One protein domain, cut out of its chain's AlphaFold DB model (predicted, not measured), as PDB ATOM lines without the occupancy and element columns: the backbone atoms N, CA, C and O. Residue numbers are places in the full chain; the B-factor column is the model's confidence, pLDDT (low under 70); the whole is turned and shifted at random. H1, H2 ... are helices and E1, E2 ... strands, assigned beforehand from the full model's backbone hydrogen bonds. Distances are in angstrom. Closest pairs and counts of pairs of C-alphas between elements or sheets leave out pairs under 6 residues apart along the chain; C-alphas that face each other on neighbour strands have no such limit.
ATOM      1  N   VAL A   9     -71.068  27.177-150.655       85.69
ATOM      2  CA  VAL A   9     -71.318  25.905-149.965       85.69
ATOM      3  C   VAL A   9     -72.647  26.001-149.230       85.69
ATOM      4  O   VAL A   9     -72.811  26.831-148.341       85.69
ATOM      5  N   PHE A  10     -73.592  25.136-149.593       82.44
ATOM      6  CA  PHE A  10     -74.888  25.015-148.933       82.44
ATOM      7  C   PHE A  10     -74.906  23.723-148.140       82.44
ATOM      8  O   PHE A  10     -74.813  22.628-148.699       82.44
ATOM      9  N   LEU A  11     -75.039  23.860-146.829       83.81
ATOM     10  CA  LEU A  11     -75.215  22.738-145.924       83.81
ATOM     11  C   LEU A  11     -76.708  22.572-145.687       83.81
ATOM     12  O   LEU A  11     -77.359  23.435-145.103       83.81
ATOM     13  N   MET A  12     -77.261  21.478-146.203       76.06
ATOM     14  CA  MET A  12     -78.708  21.226-146.166       76.06
ATOM     15  C   MET A  12     -79.127  20.494-144.887       76.06
ATOM     16  O   MET A  12     -80.314  20.319-144.621       76.06
ATOM     17  N   ARG A  13     -78.138  20.064-144.100       74.38
ATOM     18  CA  ARG A  13     -78.268  19.450-142.781       74.38
ATOM     19  C   ARG A  13     -77.170  19.990-141.880       74.38
ATOM     20  O   ARG A  13     -76.153  20.487-142.366       74.38
ATOM     21  N   ASP A  14     -77.355  19.819-140.580       76.94
ATOM     22  CA  ASP A  14     -76.316  20.120-139.605       76.94
ATOM     23  C   ASP A  14     -75.223  19.040-139.655       76.94
ATOM     24  O   ASP A  14     -75.343  17.960-139.074       76.94
ATOM     25  N   VAL A  15     -74.196  19.292-140.466       80.12
ATOM     26  CA  VAL A  15     -73.053  18.397-140.670       80.12
ATOM     27  C   VAL A  15     -71.839  19.037-140.012       80.12
ATOM     28  O   VAL A  15     -71.555  20.195-140.320       80.12
ATOM     29  N   PRO A  16     -71.076  18.321-139.167       82.81
ATOM     30  CA  PRO A  16     -69.820  18.840-138.643       82.81
ATOM     31  C   PRO A  16     -68.881  19.250-139.783       82.81
ATOM     32  O   PRO A  16     -68.528  18.435-140.635       82.81
ATOM     33  N   HIS A  17     -68.492  20.521-139.808       86.75
ATOM     34  CA  HIS A  17     -67.648  21.095-140.850       86.75
ATOM     35  C   HIS A  17     -66.765  22.202-140.273       86.75
ATOM     36  O   HIS A  17     -67.058  22.773-139.223       86.75
ATOM     37  N   PHE A  18     -65.681  22.508-140.977       86.62
ATOM     38  CA  PHE A  18     -64.829  23.657-140.699       86.62
ATOM     39  C   PHE A  18     -64.297  24.233-142.014       86.62
ATOM     40  O   PHE A  18     -64.202  23.526-143.020       86.62
ATOM     41  N   LEU A  19     -63.952  25.519-141.997       85.50
ATOM     42  CA  LEU A  19     -63.223  26.186-143.071       85.50
ATOM     43  C   LEU A  19     -61.788  26.423-142.605       85.50
ATOM     44  O   LEU A  19     -61.563  26.859-141.478       85.50
ATOM     45  N   SER A  20     -60.827  26.121-143.473       86.38
ATOM     46  CA  SER A  20     -59.397  26.294-143.217       86.38
ATOM     47  C   SER A  20     -58.775  27.116-144.347       86.38
ATOM     48  O   SER A  20     -59.169  26.926-145.500       86.38
ATOM     49  N   PRO A  21     -57.804  28.004-144.056       83.50
ATOM     50  CA  PRO A  21     -57.016  28.668-145.094       83.50
ATOM     51  C   PRO A  21     -56.029  27.709-145.779       83.50
ATOM     52  O   PRO A  21     -55.437  28.059-146.796       83.50
ATOM     53  N   TYR A  22     -55.829  26.515-145.215       84.62
ATOM     54  CA  TYR A  22     -54.927  25.503-145.741       84.62
ATOM     55  C   TYR A  22     -55.678  24.493-146.604       84.62
ATOM     56  O   TYR A  22     -56.764  24.033-146.245       84.62
ATOM     57  N   GLU A  23     -55.066  24.106-147.722       83.00
ATOM     58  CA  GLU A  23     -55.577  23.034-148.579       83.00
ATOM     59  C   GLU A  23     -55.553  21.673-147.861       83.00
ATOM     60  O   GLU A  23     -56.483  20.875-148.004       83.00
ATOM     61  N   ASP A  24     -54.524  21.440-147.038       84.62
ATOM     62  CA  ASP A  24     -54.424  20.263-146.180       84.62
ATOM     63  C   ASP A  24     -55.258  20.439-144.902       84.62
ATOM     64  O   ASP A  24     -54.946  21.238-144.014       84.62
ATOM     65  N   ALA A  25     -56.323  19.644-144.806       80.62
ATOM     66  CA  ALA A  25     -57.238  19.611-143.672       80.62
ATOM     67  C   ALA A  25     -56.606  19.052-142.380       80.62
ATOM     68  O   ALA A  25     -57.192  19.219-141.311       80.62
ATOM     69  N   GLY A  47     -63.560  37.327-146.872       80.12
ATOM     70  CA  GLY A  47     -64.928  37.719-146.541       80.12
ATOM     71  C   GLY A  47     -65.893  36.561-146.788       80.12
ATOM     72  O   GLY A  47     -65.870  35.962-147.862       80.12
ATOM     73  N   LEU A  48     -66.751  36.260-145.811       81.44
ATOM     74  CA  LEU A  48     -67.761  35.206-145.907       81.44
ATOM     75  C   LEU A  48     -69.163  35.807-145.795       81.44
ATOM     76  O   LEU A  48     -69.445  36.573-144.876       81.44
ATOM     77  N   ALA A  49     -70.053  35.415-146.703       78.38
ATOM     78  CA  ALA A  49     -71.490  35.582-146.527       78.38
ATOM     79  C   ALA A  49     -72.043  34.279-145.936       78.38
ATOM     80  O   ALA A  49     -72.237  33.300-146.656       78.38
ATOM     81  N   CYS A  50     -72.242  34.242-144.618       79.69
ATOM     82  CA  CYS A  50     -72.802  33.089-143.918       79.69
ATOM     83  C   CYS A  50     -74.240  33.366-143.466       79.69
ATOM     84  O   CYS A  50     -74.564  34.464-143.017       79.69
ATOM     85  N   GLY A  51     -75.093  32.351-143.544       79.50
ATOM     86  CA  GLY A  51     -76.479  32.430-143.103       79.50
ATOM     87  C   GLY A  51     -77.090  31.043-142.991       79.50
ATOM     88  O   GLY A  51     -76.482  30.047-143.382       79.50
ATOM     89  N   PHE A  52     -78.300  30.982-142.451       81.25
ATOM     90  CA  PHE A  52     -79.063  29.749-142.326       81.25
ATOM     91  C   PHE A  52     -80.442  29.926-142.953       81.25
ATOM     92  O   PHE A  52     -81.063  30.983-142.848       81.25
ATOM     93  N   PHE A  53     -80.933  28.865-143.588       77.12
ATOM     94  CA  PHE A  53     -82.311  28.778-144.052       77.12
ATOM     95  C   PHE A  53     -83.096  27.939-143.054       77.12
ATOM     96  O   PHE A  53     -82.803  26.761-142.863       77.12
ATOM     97  N   ALA A  54     -84.099  28.541-142.421       73.06
ATOM     98  CA  ALA A  54     -85.059  27.798-141.624       73.06
ATOM     99  C   ALA A  54     -86.239  27.398-142.514       73.06
ATOM    100  O   ALA A  54     -86.888  28.250-143.125       73.06
ATOM    101  N   PHE A  55     -86.523  26.101-142.582       69.62
ATOM    102  CA  PHE A  55     -87.779  25.609-143.129       69.62
ATOM    103  C   PHE A  55     -88.697  25.269-141.964       69.62
ATOM    104  O   PHE A  55     -88.312  24.517-141.070       69.62
ATOM    105  N   ASP A  56     -89.920  25.790-141.999       65.12
ATOM    106  CA  ASP A  56     -90.932  25.473-141.000       65.12
ATOM    107  C   ASP A  56     -91.890  24.388-141.495       65.12
ATOM    108  O   ASP A  56     -92.493  24.478-142.570       65.12
ATOM    109  N   GLY A  57     -92.091  23.380-140.646       66.31
ATOM    110  CA  GLY A  57     -93.176  22.416-140.760       66.31
ATOM    111  C   GLY A  57     -92.760  20.937-140.868       66.31
ATOM    112  O   GLY A  57     -91.618  20.589-141.127       66.31
ATOM    113  N   PRO A  58     -93.720  20.017-140.717       60.59
ATOM    114  CA  PRO A  58     -93.519  18.563-140.779       60.59
ATOM    115  C   PRO A  58     -92.814  17.965-142.013       60.59
ATOM    116  O   PRO A  58     -92.446  16.797-141.990       60.59
ATOM    117  N   MET A  59     -92.715  18.695-143.127       67.81
ATOM    118  CA  MET A  59     -92.111  18.212-144.379       67.81
ATOM    119  C   MET A  59     -90.673  18.692-144.542       67.81
ATOM    120  O   MET A  59     -90.037  18.333-145.526       67.81
ATOM    121  N   CYS A  60     -90.160  19.482-143.598       72.06
ATOM    122  CA  CYS A  60     -88.801  20.001-143.656       72.06
ATOM    123  C   CYS A  60     -87.779  18.878-143.717       72.06
ATOM    124  O   CYS A  60     -86.912  18.935-144.573       72.06
ATOM    125  N   GLU A  61     -87.968  17.816-142.933       69.50
ATOM    126  CA  GLU A  61     -87.128  16.615-142.995       69.50
ATOM    127  C   GLU A  61     -87.174  15.957-144.376       69.50
ATOM    128  O   GLU A  61     -86.135  15.699-144.954       69.50
ATOM    129  N   LEU A  62     -88.355  15.785-144.984       70.81
ATOM    130  CA  LEU A  62     -88.477  15.218-146.338       70.81
ATOM    131  C   LEU A  62     -87.803  16.071-147.415       70.81
ATOM    132  O   LEU A  62     -87.295  15.534-148.396       70.81
ATOM    133  N   VAL A  63     -87.887  17.393-147.273       70.19
ATOM    134  CA  VAL A  63     -87.281  18.344-148.203       70.19
ATOM    135  C   VAL A  63     -85.773  18.343-148.003       70.19
ATOM    136  O   VAL A  63     -85.067  18.125-148.977       70.19
ATOM    137  N   ALA A  64     -85.282  18.491-146.771       71.12
ATOM    138  CA  ALA A  64     -83.865  18.413-146.420       71.12
ATOM    139  C   ALA A  64     -83.255  17.061-146.819       71.12
ATOM    140  O   ALA A  64     -82.162  17.015-147.380       71.12
ATOM    141  N   ASP A  65     -84.001  15.968-146.627       71.62
ATOM    142  CA  ASP A  65     -83.609  14.613-147.007       71.62
ATOM    143  C   ASP A  65     -83.463  14.410-148.502       71.62
ATOM    144  O   ASP A  65     -82.839  13.445-148.941       71.62
ATOM    145  N   ALA A  66     -84.063  15.291-149.286       70.50
ATOM    146  CA  ALA A  66     -84.024  15.188-150.718       70.50
ATOM    147  C   ALA A  66     -82.742  15.820-151.308       70.50
ATOM    148  O   ALA A  66     -82.426  15.589-152.476       70.50
ATOM    149  N   PHE A  67     -81.987  16.584-150.513       71.56
ATOM    150  CA  PHE A  67     -80.735  17.211-150.931       71.56
ATOM    151  C   PHE A  67     -79.505  16.465-150.400       71.56
ATOM    152  O   PHE A  67     -79.562  15.847-149.331       71.56
ATOM    153  N   PRO A  68     -78.359  16.554-151.107       75.12
ATOM    154  CA  PRO A  68     -77.090  16.115-150.546       75.12
ATOM    155  C   PRO A  68     -76.763  16.901-149.269       75.12
ATOM    156  O   PRO A  68     -77.164  18.053-149.103       75.12
ATOM    157  N   ALA A  69     -75.995  16.273-148.377       77.31
ATOM    158  CA  ALA A  69     -75.581  16.861-147.103       77.31
ATOM    159  C   ALA A  69     -74.846  18.206-147.283       77.31
ATOM    160  O   ALA A  69     -75.081  19.150-146.529       77.31
ATOM    161  N   ALA A  70     -74.015  18.294-148.323       82.31
ATOM    162  CA  ALA A  70     -73.382  19.520-148.779       82.31
ATOM    163  C   ALA A  70     -73.545  19.645-150.297       82.31
ATOM    164  O   ALA A  70     -73.280  18.695-151.039       82.31
ATOM    165  N   LEU A  71     -73.968  20.821-150.749       80.56
ATOM    166  CA  LEU A  71     -73.971  21.222-152.150       80.56
ATOM    167  C   LEU A  71     -72.900  22.287-152.342       80.56
ATOM    168  O   LEU A  71     -72.852  23.272-151.606       80.56
ATOM    169  N   VAL A  72     -72.060  22.082-153.344       82.19
ATOM    170  CA  VAL A  72     -70.969  22.990-153.681       82.19
ATOM    171  C   VAL A  72     -71.287  23.546-155.044       82.19
ATOM    172  O   VAL A  72     -71.435  22.786-155.993       82.19
ATOM    173  N   LEU A  73     -71.429  24.858-155.109       78.25
ATOM    174  CA  LEU A  73     -71.633  25.574-156.349       78.25
ATOM    175  C   LEU A  73     -70.307  26.236-156.717       78.25
ATOM    176  O   LEU A  73     -69.735  26.948-155.884       78.25
ATOM    177  N   ARG A  74     -69.805  25.980-157.928       81.06
ATOM    178  CA  ARG A  74     -68.511  26.506-158.386       81.06
ATOM    179  C   ARG A  74     -68.684  27.737-159.256       81.06
ATOM    180  O   ARG A  74     -69.590  27.794-160.084       81.06
ATOM    181  N   ALA A  75     -67.879  28.773-159.013       77.25
ATOM    182  CA  ALA A  75     -68.075  30.090-159.628       77.25
ATOM    183  C   ALA A  75     -67.981  30.078-161.164       77.25
ATOM    184  O   ALA A  75     -68.539  30.955-161.827       77.25
ATOM    185  N   ASP A  76     -67.288  29.087-161.718       73.38
ATOM    186  CA  ASP A  76     -67.093  28.838-163.143       73.38
ATOM    187  C   ASP A  76     -68.220  28.013-163.795       73.38
ATOM    188  O   ASP A  76     -68.328  27.981-165.023       73.38
ATOM    189  N   GLU A  77     -69.116  27.404-163.015       71.62
ATOM    190  CA  GLU A  77     -70.286  26.708-163.544       71.62
ATOM    191  C   GLU A  77     -71.330  27.728-164.041       71.62
ATOM    192  O   GLU A  77     -71.749  28.649-163.332       71.62
ATOM    193  N   ALA A  78     -71.790  27.565-165.290       59.97
ATOM    194  CA  ALA A  78     -72.729  28.473-165.970       59.97
ATOM    195  C   ALA A  78     -73.978  28.900-165.149       59.97
ATOM    196  O   ALA A  78     -74.434  30.036-165.306       59.97
ATOM    197  N   PRO A  79     -74.551  28.060-164.265       57.53
ATOM    198  CA  PRO A  79     -75.653  28.439-163.380       57.53
ATOM    199  C   PRO A  79     -75.281  29.477-162.312       57.53
ATOM    200  O   PRO A  79     -76.176  30.209-161.876       57.53
ATOM    201  N   MET A  80     -74.002  29.558-161.922       58.44
ATOM    202  CA  MET A  80     -73.491  30.452-160.881       58.44
ATOM    203  C   MET A  80     -72.784  31.706-161.412       58.44
ATOM    204  O   MET A  80     -72.672  32.691-160.678       58.44
ATOM    205  N   ALA A  81     -72.470  31.766-162.711       61.88
ATOM    206  CA  ALA A  81     -72.073  33.016-163.369       61.88
ATOM    207  C   ALA A  81     -73.093  34.154-163.122       61.88
ATOM    208  O   ALA A  81     -72.716  35.311-162.941       61.88
ATOM    209  N   SER A  82     -74.390  33.827-163.025       65.50
ATOM    210  CA  SER A  82     -75.450  34.780-162.650       65.50
ATOM    211  C   SER A  82     -75.556  35.052-161.140       65.50
ATOM    212  O   SER A  82     -76.082  36.092-160.752       65.50
ATOM    213  N   ALA A  83     -75.071  34.151-160.280       69.00
ATOM    214  CA  ALA A  83     -75.101  34.328-158.825       69.00
ATOM    215  C   ALA A  83     -73.928  35.179-158.306       69.00
ATOM    216  O   ALA A  83     -74.024  35.741-157.221       69.00
ATOM    217  N   GLY A  84     -72.858  35.359-159.090       75.81
ATOM    218  CA  GLY A  84     -71.789  36.313-158.764       75.81
ATOM    219  C   GLY A  84     -72.321  37.727-158.498       75.81
ATOM    220  O   GLY A  84     -71.942  38.351-157.510       75.81
ATOM    221  N   ALA A  85     -73.286  38.183-159.304       80.88
ATOM    222  CA  ALA A  85     -73.969  39.461-159.095       80.88
ATOM    223  C   ALA A  85     -74.768  39.500-157.779       80.88
ATOM    224  O   ALA A  85     -74.882  40.549-157.152       80.88
ATOM    225  N   LEU A  86     -75.301  38.358-157.337       85.44
ATOM    226  CA  LEU A  86     -76.028  38.252-156.076       85.44
ATOM    227  C   LEU A  86     -75.086  38.397-154.879       85.44
ATOM    228  O   LEU A  86     -75.404  39.131-153.949       85.44
ATOM    229  N   PHE A  87     -73.906  37.772-154.935       83.06
ATOM    230  CA  PHE A  87     -72.866  37.949-153.919       83.06
ATOM    231  C   PHE A  87     -72.347  39.387-153.857       83.06
ATOM    232  O   PHE A  87     -72.150  39.909-152.760       83.06
ATOM    233  N   ASP A  88     -72.169  40.046-155.007       85.62
ATOM    234  CA  ASP A  88     -71.786  41.461-155.044       85.62
ATOM    235  C   ASP A  88     -72.864  42.345-154.385       85.62
ATOM    236  O   ASP A  88     -72.537  43.163-153.529       85.62
ATOM    237  N   LEU A  89     -74.150  42.117-154.684       88.69
ATOM    238  CA  LEU A  89     -75.259  42.837-154.042       88.69
ATOM    239  C   LEU A  89     -75.347  42.573-152.531       88.69
ATOM    240  O   LEU A  89     -75.605  43.498-151.765       88.69
ATOM    241  N   MET A  90     -75.131  41.331-152.088       87.62
ATOM    242  CA  MET A  90     -75.122  40.986-150.662       87.62
ATOM    243  C   MET A  90     -73.963  41.672-149.937       87.62
ATOM    244  O   MET A  90     -74.155  42.200-148.845       87.62
ATOM    245  N   ARG A  91     -72.773  41.710-150.548       86.69
ATOM    246  CA  ARG A  91     -71.622  42.440-150.003       86.69
ATOM    247  C   ARG A  91     -71.937  43.924-149.848       86.69
ATOM    248  O   ARG A  91     -71.706  44.482-148.779       86.69
ATOM    249  N   ASP A  92     -72.457  44.552-150.895       88.44
ATOM    250  CA  ASP A  92     -72.748  45.985-150.884       88.44
ATOM    251  C   ASP A  92     -73.826  46.323-149.843       88.44
ATOM    252  O   ASP A  92     -73.705  47.315-149.122       88.44
ATOM    253  N   GLU A  93     -74.842  45.470-149.694       90.50
ATOM    254  CA  GLU A  93     -75.860  45.615-148.653       90.50
ATOM    255  C   GLU A  93     -75.277  45.432-147.244       90.50
ATOM    256  O   GLU A  93     -75.582  46.225-146.355       90.50
ATOM    257  N   ALA A  94     -74.392  44.449-147.033       86.19
ATOM    258  CA  ALA A  94     -73.723  44.238-145.746       86.19
ATOM    259  C   ALA A  94     -72.876  45.452-145.333       86.19
ATOM    260  O   ALA A  94     -72.916  45.871-144.177       86.19
ATOM    261  N   LEU A  95     -72.157  46.060-146.280       87.31
ATOM    262  CA  LEU A  95     -71.355  47.261-146.027       87.31
ATOM    263  C   LEU A  95     -72.216  48.496-145.718       87.31
ATOM    264  O   LEU A  95     -71.762  49.396-145.013       87.31
ATOM    265  N   ARG A  96     -73.453  48.551-146.228       86.38
ATOM    266  CA  ARG A  96     -74.395  49.653-145.975       86.38
ATOM    267  C   ARG A  96     -75.162  49.494-144.664       86.38
ATOM    268  O   ARG A  96     -75.310  50.470-143.935       86.38
ATOM    269  N   ALA A  97     -75.687  48.300-144.396       80.06
ATOM    270  CA  ALA A  97     -76.527  48.015-143.232       80.06
ATOM    271  C   ALA A  97     -75.712  47.690-141.967       80.06
ATOM    272  O   ALA A  97     -76.220  47.816-140.851       80.06
ATOM    273  N   GLY A  98     -74.448  47.279-142.120       77.25
ATOM    274  CA  GLY A  98     -73.611  46.831-141.014       77.25
ATOM    275  C   GLY A  98     -74.192  45.579-140.353       77.25
ATOM    276  O   GLY A  98     -74.481  44.589-141.017       77.25
ATOM    277  N   SER A  99     -74.373  45.617-139.031       74.19
ATOM    278  CA  SER A  99     -74.938  44.509-138.244       74.19
ATOM    279  C   SER A  99     -76.467  44.543-138.111       74.19
ATOM    280  O   SER A  99     -77.039  43.718-137.397       74.19
ATOM    281  N   VAL A 100     -77.144  45.494-138.762       83.25
ATOM    282  CA  VAL A 100     -78.603  45.639-138.681       83.25
ATOM    283  C   VAL A 100     -79.286  44.646-139.633       83.25
ATOM    284  O   VAL A 100     -78.846  44.510-140.777       83.25
ATOM    285  N   PRO A 101     -80.381  43.971-139.220       82.12
ATOM    286  CA  PRO A 101     -81.167  43.129-140.119       82.12
ATOM    287  C   PRO A 101     -81.642  43.901-141.357       82.12
ATOM    288  O   PRO A 101     -82.213  44.986-141.237       82.12
ATOM    289  N   SER A 102     -81.448  43.327-142.547       86.69
ATOM    290  CA  SER A 102     -81.839  43.942-143.818       86.69
ATOM    291  C   SER A 102     -82.830  43.068-144.583       86.69
ATOM    292  O   SER A 102     -82.528  41.945-144.978       86.69
ATOM    293  N   SER A 103     -84.000  43.635-144.896       88.25
ATOM    294  CA  SER A 103     -84.991  42.976-145.762       88.25
ATOM    295  C   SER A 103     -84.502  42.779-147.203       88.25
ATOM    296  O   SER A 103     -85.020  41.925-147.927       88.25
ATOM    297  N   VAL A 104     -83.507  43.564-147.638       90.00
ATOM    298  CA  VAL A 104     -82.826  43.353-148.920       90.00
ATOM    299  C   VAL A 104     -81.981  42.089-148.816       90.00
ATOM    300  O   VAL A 104     -82.132  41.204-149.656       90.00
ATOM    301  N   MET A 105     -81.189  41.951-147.746       88.56
ATOM    302  CA  MET A 105     -80.398  40.746-147.483       88.56
ATOM    303  C   MET A 105     -81.274  39.486-147.431       88.56
ATOM    304  O   MET A 105     -80.923  38.484-148.055       88.56
ATOM    305  N   ASP A 106     -82.447  39.543-146.792       87.25
ATOM    306  CA  ASP A 106     -83.394  38.417-146.749       87.25
ATOM    307  C   ASP A 106     -83.831  37.973-148.155       87.25
ATOM    308  O   ASP A 106     -83.854  36.782-148.479       87.25
ATOM    309  N   ARG A 107     -84.149  38.934-149.033       89.25
ATOM    310  CA  ARG A 107     -84.568  38.652-150.416       89.25
ATOM    311  C   ARG A 107     -83.424  38.101-151.257       89.25
ATOM    312  O   ARG A 107     -83.648  37.167-152.027       89.25
ATOM    313  N   LEU A 108     -82.222  38.660-151.117       88.81
ATOM    314  CA  LEU A 108     -81.038  38.186-151.836       88.81
ATOM    315  C   LEU A 108     -80.682  36.756-151.407       88.81
ATOM    316  O   LEU A 108     -80.483  35.888-152.252       88.81
ATOM    317  N   THR A 109     -80.724  36.482-150.104       86.06
ATOM    318  CA  THR A 109     -80.509  35.148-149.529       86.06
ATOM    319  C   THR A 109     -81.550  34.149-150.048       86.06
ATOM    320  O   THR A 109     -81.205  33.051-150.482       86.06
ATOM    321  N   GLY A 110     -82.825  34.546-150.113       85.50
ATOM    322  CA  GLY A 110     -83.883  33.731-150.714       85.50
ATOM    323  C   GLY A 110     -83.645  33.416-152.195       85.50
ATOM    324  O   GLY A 110     -83.815  32.271-152.615       85.50
ATOM    325  N   LEU A 111     -83.208  34.393-152.995       86.44
ATOM    326  CA  LEU A 111     -82.839  34.160-154.397       86.44
ATOM    327  C   LEU A 111     -81.669  33.180-154.514       86.44
ATOM    328  O   LEU A 111     -81.717  32.278-155.350       86.44
ATOM    329  N   LEU A 112     -80.659  33.316-153.653       81.94
ATOM    330  CA  LEU A 112     -79.478  32.458-153.635       81.94
ATOM    331  C   LEU A 112     -79.871  30.992-153.390       81.94
ATOM    332  O   LEU A 112     -79.411  30.097-154.101       81.94
ATOM    333  N   PHE A 113     -80.803  30.754-152.466       81.44
ATOM    334  CA  PHE A 113     -81.381  29.431-152.241       81.44
ATOM    335  C   PHE A 113     -82.051  28.852-153.494       81.44
ATOM    336  O   PHE A 113     -81.836  27.687-153.827       81.44
ATOM    337  N   PHE A 114     -82.831  29.652-154.230       80.56
ATOM    338  CA  PHE A 114     -83.458  29.190-155.473       80.56
ATOM    339  C   PHE A 114     -82.438  28.830-156.561       80.56
ATOM    340  O   PHE A 114     -82.689  27.902-157.333       80.56
ATOM    341  N   TYR A 115     -81.287  29.508-156.618       78.38
ATOM    342  CA  TYR A 115     -80.187  29.113-157.503       78.38
ATOM    343  C   TYR A 115     -79.612  27.746-157.112       78.38
ATOM    344  O   TYR A 115     -79.503  26.883-157.983       78.38
ATOM    345  N   GLY A 116     -79.337  27.514-155.824       75.94
ATOM    346  CA  GLY A 116     -78.879  26.206-155.335       75.94
ATOM    347  C   GLY A 116     -79.898  25.089-155.587       75.94
ATOM    348  O   GLY A 116     -79.550  24.012-156.069       75.94
ATOM    349  N   LEU A 117     -81.185  25.374-155.368       75.00
ATOM    350  CA  LEU A 117     -82.283  24.452-155.662       75.00
ATOM    351  C   LEU A 117     -82.340  24.070-157.145       75.00
ATOM    352  O   LEU A 117     -82.509  22.900-157.494       75.00
ATOM    353  N   ARG A 118     -82.205  25.065-158.026       76.00
ATOM    354  CA  ARG A 118     -82.188  24.863-159.475       76.00
ATOM    355  C   ARG A 118     -81.005  24.004-159.906       76.00
ATOM    356  O   ARG A 118     -81.164  23.222-160.840       76.00
ATOM    357  N   GLU A 119     -79.863  24.137-159.238       75.19
ATOM    358  CA  GLU A 119     -78.681  23.335-159.543       75.19
ATOM    359  C   GLU A 119     -78.873  21.871-159.177       75.19
ATOM    360  O   GLU A 119     -78.687  20.993-160.014       75.19
ATOM    361  N   VAL A 120     -79.379  21.601-157.976       71.88
ATOM    362  CA  VAL A 120     -79.702  20.229-157.551       71.88
ATOM    363  C   VAL A 120     -80.734  19.591-158.478       71.88
ATOM    364  O   VAL A 120     -80.639  18.408-158.793       71.88
ATOM    365  N   ALA A 121     -81.714  20.368-158.943       69.44
ATOM    366  CA  ALA A 121     -82.726  19.875-159.870       69.44
ATOM    367  C   ALA A 121     -82.164  19.535-161.265       69.44
ATOM    368  O   ALA A 121     -82.755  18.715-161.968       69.44
ATOM    369  N   ARG A 122     -81.061  20.172-161.680       70.25
ATOM    370  CA  ARG A 122     -80.419  19.968-162.989       70.25
ATOM    371  C   ARG A 122     -79.308  18.926-162.966       70.25
ATOM    372  O   ARG A 122     -79.110  18.252-163.972       70.25
ATOM    373  N   GLY A 123     -78.588  18.821-161.855       64.19
ATOM    374  CA  GLY A 123     -77.429  17.954-161.723       64.19
ATOM    375  C   GLY A 123     -77.765  16.472-161.539       64.19
ATOM    376  O   GLY A 123     -78.842  16.082-161.086       64.19
TER     377      GLY A 123
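AT A GLANCE: This is residues 9 to 25 and 47 to 123 of the 249 residues of the protein "AraC family transcriptional regulator" of Xylophilus ampelinus (UniProt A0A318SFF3). The core is a helical hairpin, H3 and H4, with a small two-stranded sheet, E1 and E2, beside residues 112 to 120 of the long helix H4. The short helix H1 lies well off to one side, away from the other helices, and residues 18 to 25 stick out as a free arm. The printed part has 94 residues with four named helices and two named strands, in the order E1, H1, E2, H2, H3, H4; the sheet is antiparallel, in the order E1 - E2. The class is mostly helix. The whole is only just compact, close to loose, with a radius of gyration of the C-alphas of 14.5 A and spans of 38 by 37 by 28 A.

IN THESE COORDINATES: E1, residues 9 to 11, begins at C-alpha 9 at (-71.318, 25.905, -149.965) and is 6.4 A long. Residues 12 to 25 hold no named element, and neither do residues 47 to 59 after the cut. H1, residues 60 to 64, measures 5.9 A, and E2, residues 70 to 73, measures 9.8 A. H2, residues 78 to 81, measures 5.3 A. H3, residues 84 to 97, is 20.0 A long, with C-alpha 84 at (-71.789, 36.313, -158.764). H4, residues 103 to 122, is 29.1 A long and ends with C-alpha 122 at (-80.419, 19.968, -162.989).

HOW THE PARTS SIT: E1 and E2 are antiparallel neighbours, with an angle of 157 degrees between their directions. N 10 and O 71 are 2.8 A apart, and N 71 and O 10 are 2.9 A apart, both within hydrogen-bond range. The closest C-alphas of E2 and H4 are those of Leu 73 and Gly 116, 7.3 A apart; for E1 and H4 they are those of Phe 10 and Gly 116, 7.6 A apart. H1 touches no helix. H2 and H4 only just touch, with 3 pairs of C-alphas within 8 A, the closest being Pro 79 and Glu 119 at 7.1 A; H4 does this with residues 115 to 119 alone. H2 and H3 meet only through their link. H3 and H4 form a hairpin and touch, opposite ways at a shallow tilt of 21 degrees; their closest C-alphas are those of Met 90 and Met 105, 6.2 A apart, and H4 touches H3 with residues 104 to 112 alone. E1 and H3 are apart, as are E2 and H3. In H1, H3 and H4 every O i to N i+4 pair is within hydrogen-bond range; H2 is too short for such a pair, and its one O i to N i+3 pair is not within range.

THE WHOLE: The C-alphas farthest apart are those of Tyr 22 and Pro 58, 39.5 A. Residues 26 to 46 are not printed, and C-alphas 25 and 47 are 19.9 A apart across this cut, which falls in the link from E1 to H1. Of the links that are printed whole, H1 to E2, E2 to H2, H2 to H3 and H3 to H4 are tight. The mean pLDDT of the printed part is 78.4; residues 55 to 59, 61, 78 to 83, 121 and 123 are under 70.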